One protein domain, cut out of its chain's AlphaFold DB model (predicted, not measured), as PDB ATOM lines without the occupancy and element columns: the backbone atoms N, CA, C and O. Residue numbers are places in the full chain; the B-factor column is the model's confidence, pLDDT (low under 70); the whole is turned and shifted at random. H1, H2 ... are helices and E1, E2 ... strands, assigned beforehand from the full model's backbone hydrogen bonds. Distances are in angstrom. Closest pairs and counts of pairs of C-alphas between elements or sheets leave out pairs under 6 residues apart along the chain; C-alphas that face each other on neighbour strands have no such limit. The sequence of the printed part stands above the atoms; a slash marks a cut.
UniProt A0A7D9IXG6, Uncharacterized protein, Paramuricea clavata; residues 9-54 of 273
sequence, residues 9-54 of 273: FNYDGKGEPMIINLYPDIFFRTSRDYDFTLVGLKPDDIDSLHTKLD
ATOM      1  N   PHE A   9     118.287 237.647 165.586       92.25
ATOM      2  CA  PHE A   9     119.599 237.988 165.049       92.25
ATOM      3  C   PHE A   9     119.701 239.483 164.751       92.25
ATOM      4  O   PHE A   9     118.695 240.188 164.692       92.25
ATOM      5  N   ASN A  10     120.936 239.962 164.572       89.94
ATOM      6  CA  ASN A  10     121.250 241.382 164.372       89.94
ATOM      7  C   ASN A  10     120.778 242.287 165.532       89.94
ATOM      8  O   ASN A  10     120.481 243.467 165.367       89.94
ATOM      9  N   TYR A  11     120.717 241.727 166.743       86.69
ATOM     10  CA  TYR A  11     120.313 242.434 167.956       86.69
ATOM     11  C   TYR A  11     121.486 243.219 168.570       86.69
ATOM     12  O   TYR A  11     121.875 243.023 169.722       86.69
ATOM     13  N   ASP A  12     122.130 244.067 167.769       81.00
ATOM     14  CA  ASP A  12     123.181 244.991 168.211       81.00
ATOM     15  C   ASP A  12     122.912 246.455 167.823       81.00
ATOM     16  O   ASP A  12     123.738 247.328 168.092       81.00
ATOM     17  N   GLY A  13     121.727 246.731 167.267       68.75
ATOM     18  CA  GLY A  13     121.261 248.077 166.926       68.75
ATOM     19  C   GLY A  13     121.891 248.656 165.661       68.75
ATOM     20  O   GLY A  13     121.693 249.835 165.379       68.75
ATOM     21  N   LYS A  14     122.657 247.858 164.905       73.75
ATOM     22  CA  LYS A  14     123.306 248.292 163.658       73.75
ATOM     23  C   LYS A  14     122.475 248.021 162.401       73.75
ATOM     24  O   LYS A  14     122.896 248.397 161.312       73.75
ATOM     25  N   GLY A  15     121.308 247.399 162.543       81.69
ATOM     26  CA  GLY A  15     120.350 247.182 161.466       81.69
ATOM     27  C   GLY A  15     119.055 246.557 161.975       81.69
ATOM     28  O   GLY A  15     118.871 246.387 163.181       81.69
ATOM     29  N   GLU A  16     118.173 246.211 161.041       88.06
ATOM     30  CA  GLU A  16     116.888 245.589 161.362       88.06
ATOM     31  C   GLU A  16     117.096 244.204 162.002       88.06
ATOM     32  O   GLU A  16     117.823 243.369 161.439       88.06
ATOM     33  N   PRO A  17     116.488 243.938 163.174       91.25
ATOM     34  CA  PRO A  17     116.511 242.621 163.785       91.25
ATOM     35  C   PRO A  17     115.787 241.592 162.915       91.25
ATOM     36  O   PRO A  17     114.710 241.850 162.379       91.25
ATOM     37  N   MET A  18     116.341 240.387 162.835       93.31
ATOM     38  CA  MET A  18     115.709 239.269 162.136       93.31
ATOM     39  C   MET A  18     115.252 238.220 163.137       93.31
ATOM     40  O   MET A  18     116.066 237.675 163.877       93.31
ATOM     41  N   ILE A  19     113.955 237.923 163.145       93.94
ATOM     42  CA  ILE A  19     113.365 236.920 164.032       93.94
ATOM     43  C   ILE A  19     113.238 235.604 163.268       93.94
ATOM     44  O   ILE A  19     112.581 235.547 162.232       93.94
ATOM     45  N   ILE A  20     113.842 234.547 163.805       95.19
ATOM     46  CA  ILE A  20     113.805 233.190 163.258       95.19
ATOM     47  C   ILE A  20     113.076 232.278 164.241       95.19
ATOM     48  O   ILE A  20     113.306 232.340 165.449       95.19
ATOM     49  N   ASN A  21     112.193 231.420 163.734       94.88
ATOM     50  CA  ASN A  21     111.497 230.441 164.564       94.88
ATOM     51  C   ASN A  21     112.373 229.208 164.806       94.88
ATOM     52  O   ASN A  21     113.079 228.746 163.914       94.88
ATOM     53  N   LEU A  22     112.280 228.639 166.006       95.06
ATOM     54  CA  LEU A  22     112.880 227.353 166.336       95.06
ATOM     55  C   LEU A  22     111.885 226.217 166.064       95.06
ATOM     56  O   LEU A  22     110.699 226.317 166.389       95.06
ATOM     57  N   TYR A  23     112.387 225.114 165.516       94.50
ATOM     58  CA  TYR A  23     111.605 223.957 165.085       94.50
ATOM     59  C   TYR A  23     112.067 222.683 165.811       94.50
ATOM     60  O   TYR A  23     112.883 221.925 165.277       94.50
ATOM     61  N   PRO A  24     111.551 222.408 167.027       93.25
ATOM     62  CA  PRO A  24     111.914 221.203 167.776       93.25
ATOM     63  C   PRO A  24     111.525 219.902 167.056       93.25
ATOM     64  O   PRO A  24     112.195 218.889 167.236       93.25
ATOM     65  N   ASP A  25     110.504 219.934 166.196       92.31
ATOM     66  CA  ASP A  25     110.076 218.767 165.412       92.31
ATOM     67  C   ASP A  25     111.076 218.393 164.301       92.31
ATOM     68  O   ASP A  25     111.121 217.241 163.879       92.31
ATOM     69  N   ILE A  26     111.899 219.347 163.840       92.81
ATOM     70  CA  ILE A  26     112.996 219.078 162.892       92.81
ATOM     71  C   ILE A  26     114.170 218.447 163.637       92.81
ATOM     72  O   ILE A  26     114.727 217.435 163.214       92.81
ATOM     73  N   PHE A  27     114.565 219.060 164.751       92.50
ATOM     74  CA  PHE A  27     115.615 218.539 165.610       92.50
ATOM     75  C   PHE A  27     115.434 219.066 167.028       92.50
ATOM     76  O   PHE A  27     115.294 220.269 167.242       92.50
ATOM     77  N   PHE A  28     115.494 218.172 168.011       93.75
ATOM     78  CA  PHE A  28     115.497 218.549 169.418       93.75
ATOM     79  C   PHE A  28     116.336 217.569 170.229       93.75
ATOM     80  O   PHE A  28     116.097 216.355 170.221       93.75
ATOM     81  N   ARG A  29     117.333 218.091 170.945       94.44
ATOM     82  CA  ARG A  29     118.144 217.338 171.910       94.44
ATOM     83  C   ARG A  29     118.412 218.219 173.116       94.44
ATOM     84  O   ARG A  29     118.872 219.341 172.962       94.44
ATOM     85  N   THR A  30     118.152 217.712 174.312       94.88
ATOM     86  CA  THR A  30     118.380 218.439 175.564       94.88
ATOM     87  C   THR A  30     119.046 217.523 176.581       94.88
ATOM     88  O   THR A  30     118.846 216.305 176.550       94.88
ATOM     89  N   SER A  31     119.849 218.100 177.468       95.44
ATOM     90  CA  SER A  31     120.396 217.412 178.631       95.44
ATOM     91  C   SER A  31     120.345 218.344 179.830       95.44
ATOM     92  O   SER A  31     120.897 219.443 179.795       95.44
ATOM     93  N   ARG A  32     119.706 217.885 180.911       93.00
ATOM     94  CA  ARG A  32     119.716 218.600 182.193       93.00
ATOM     95  C   ARG A  32     121.074 218.486 182.884       93.00
ATOM     96  O   ARG A  32     121.540 219.461 183.461       93.00
ATOM     97  N   ASP A  33     121.737 217.337 182.758       91.94
ATOM     98  CA  ASP A  33     123.024 217.071 183.414       91.94
ATOM     99  C   ASP A  33     124.168 217.914 182.839       91.94
ATOM    100  O   ASP A  33     125.115 218.267 183.556       91.94
ATOM    101  N   TYR A  34     124.071 218.244 181.550       94.12
ATOM    102  CA  TYR A  34     125.040 219.058 180.812       94.12
ATOM    103  C   TYR A  34     124.498 220.436 180.421       94.12
ATOM    104  O   TYR A  34     125.175 221.163 179.708       94.12
ATOM    105  N   ASP A  35     123.309 220.797 180.906       94.94
ATOM    106  CA  ASP A  35     122.679 222.115 180.772       94.94
ATOM    107  C   ASP A  35     122.719 222.723 179.364       94.94
ATOM    108  O   ASP A  35     123.131 223.866 179.166       94.94
ATOM    109  N   PHE A  36     122.295 221.954 178.366       95.88
ATOM    110  CA  PHE A  36     122.200 222.452 177.000       95.88
ATOM    111  C   PHE A  36     120.909 221.988 176.332       95.88
ATOM    112  O   PHE A  36     120.314 220.969 176.695       95.88
ATOM    113  N   THR A  37     120.493 222.739 175.316       95.31
ATOM    114  CA  THR A  37     119.428 222.346 174.395       95.31
ATOM    115  C   THR A  37     119.825 222.742 172.977       95.31
ATOM    116  O   THR A  37     120.244 223.870 172.739       95.31
ATOM    117  N   LEU A  38     119.688 221.809 172.042       94.88
ATOM    118  CA  LEU A  38     119.787 222.025 170.607       94.88
ATOM    119  C   LEU A  38     118.387 221.951 170.010       94.88
ATOM    120  O   LEU A  38     117.653 220.995 170.275       94.88
ATOM    121  N   VAL A  39     118.043 222.939 169.190       95.38
ATOM    122  CA  VAL A  39     116.752 223.028 168.501       95.38
ATOM    123  C   VAL A  39     117.004 223.298 167.020       95.38
ATOM    124  O   VAL A  39     117.900 224.066 166.679       95.38
ATOM    125  N   GLY A  40     116.248 222.638 166.146       94.31
ATOM    126  CA  GLY A  40     116.397 222.738 164.699       94.31
ATOM    127  C   GLY A  40     115.933 224.079 164.134       94.31
ATOM    128  O   GLY A  40     115.034 224.723 164.674       94.31
ATOM    129  N   LEU A  41     116.531 224.458 163.008       94.56
ATOM    130  CA  LEU A  41     116.085 225.533 162.122       94.56
ATOM    131  C   LEU A  41     115.699 224.927 160.770       94.56
ATOM    132  O   LEU A  41     116.177 223.843 160.424       94.56
ATOM    133  N   LYS A  42     114.856 225.613 159.994       95.00
ATOM    134  CA  LYS A  42     114.608 225.207 158.605       95.00
ATOM    135  C   LYS A  42     115.789 225.595 157.708       95.00
ATOM    136  O   LYS A  42     116.415 226.620 157.969       95.00
ATOM    137  N   PRO A  43     116.051 224.840 156.627       94.50
ATOM    138  CA  PRO A  43     117.036 225.229 155.618       94.50
ATOM    139  C   PRO A  43     116.838 226.666 155.106       94.50
ATOM    140  O   PRO A  43     117.774 227.453 155.167       94.50
ATOM    141  N   ASP A  44     115.605 227.052 154.765       95.56
ATOM    142  CA  ASP A  44     115.283 228.405 154.273       95.56
ATOM    143  C   ASP A  44     115.624 229.529 155.273       95.56
ATOM    144  O   ASP A  44     115.981 230.645 154.877       95.56
ATOM    145  N   ASP A  45     115.523 229.253 156.580       95.44
ATOM    146  CA  ASP A  45     115.902 230.208 157.627       95.44
ATOM    147  C   ASP A  45     117.429 230.355 157.700       95.44
ATOM    148  O   ASP A  45     117.937 231.466 157.852       95.44
ATOM    149  N   ILE A  46     118.170 229.251 157.551       93.94
ATOM    150  CA  ILE A  46     119.639 229.257 157.496       93.94
ATOM    151  C   ILE A  46     120.115 230.022 156.253       93.94
ATOM    152  O   ILE A  46     120.989 230.884 156.362       93.94
ATOM    153  N   ASP A  47     119.499 229.775 155.097       95.75
ATOM    154  CA  ASP A  47     119.806 230.482 153.850       95.75
ATOM    155  C   ASP A  47     119.478 231.977 153.953       95.75
ATOM    156  O   ASP A  47     120.245 232.828 153.492       95.75
ATOM    157  N   SER A  48     118.377 232.330 154.624       94.69
ATOM    158  CA  SER A  48     118.022 233.725 154.905       94.69
ATOM    159  C   SER A  48     119.052 234.417 155.800       94.69
ATOM    160  O   SER A  48     119.424 235.557 155.521       94.69
ATOM    161  N   LEU A  49     119.541 233.745 156.848       94.44
ATOM    162  CA  LEU A  49     120.589 234.277 157.727       94.44
ATOM    163  C   LEU A  49     121.899 234.523 156.971       94.44
ATOM    164  O   LEU A  49     122.526 235.568 157.153       94.44
ATOM    165  N   HIS A  50     122.281 233.600 156.090       94.44
ATOM    166  CA  HIS A  50     123.484 233.735 155.278       94.44
ATOM    167  C   HIS A  50     123.357 234.864 154.246       94.44
ATOM    168  O   HIS A  50     124.210 235.741 154.179       94.44
ATOM    169  N   THR A  51     122.274 234.892 153.470       95.12
ATOM    170  CA  THR A  51     122.115 235.853 152.364       95.12
ATOM    171  C   THR A  51     121.840 237.283 152.824       95.12
ATOM    172  O   THR A  51     122.283 238.224 152.170       95.12
ATOM    173  N   LYS A  52     121.113 237.470 153.933       93.75
ATOM    174  CA  LYS A  52     120.687 238.803 154.393       93.75
ATOM    175  C   LYS A  52     121.597 239.404 155.459       93.75
ATOM    176  O   LYS A  52     121.649 240.625 155.563       93.75
ATOM    177  N   LEU A  53     122.264 238.576 156.269       91.31
ATOM    178  CA  LEU A  53     123.067 239.030 157.412       91.31
ATOM    179  C   LEU A  53     124.518 238.512 157.399       91.31
ATOM    180  O   LEU A  53     125.257 238.824 158.329       91.31
ATOM    181  N   ASP A  54     124.922 237.717 156.396       92.88
ATOM    182  CA  ASP A  54     126.210 236.990 156.348       92.88
ATOM    183  C   ASP A  54     126.495 236.195 157.636       92.88
ATOM    184  O   ASP A  54     127.624 236.061 158.106       92.88
TER     185      ASP A  54
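This is residues 9 to 54 of the 273 residues of an uncharacterized protein of Paramuricea clavata (UniProt A0A7D9IXG6). A two-stranded hairpin, E2 and E3, makes one arm, its turn at residues 31 to 36 sticking out; E1 and H1 extend from its other end, and residues 9 to 17 loop beyond E1. The printed part has 46 residues, in the order E1, E2, E3, H1, and is of mixed class. The antiparallel sheet has the order E2 - E3. The whole is loose, with a radius of gyration of the C-alphas of 13.2 A, and elongated, spanning 37 by 22 by 14 A.

E1, residues 18 to 21, begins at C-alpha (115.709, 239.269, 162.136). E2, residues 23 to 31, is 17.4 A long and bends by 112 degrees at residue 26. E3 is residues 36 to 40, 13.6 A. H1, residues 43 to 53, 15.2 A, ends at C-alpha (123.067, 239.030, 157.412).

E1 pairs with no named strand and runs on into E2 at 81 degrees. The hairpin E2 and E3 has N 29 and O 38 within hydrogen-bond range, 3.0 A. The closest C-alphas of E1 and H1, Ile 20 and Asp 45, are 6.7 A apart. E2 and H1 are apart. In H1 every O i to N i+4 pair is within hydrogen-bond range.

The farthest C-alphas, Gly 15 and Asp 33, are 37.4 A apart. The printed part has no cut and no long link. Residue 13 is under pLDDT 70.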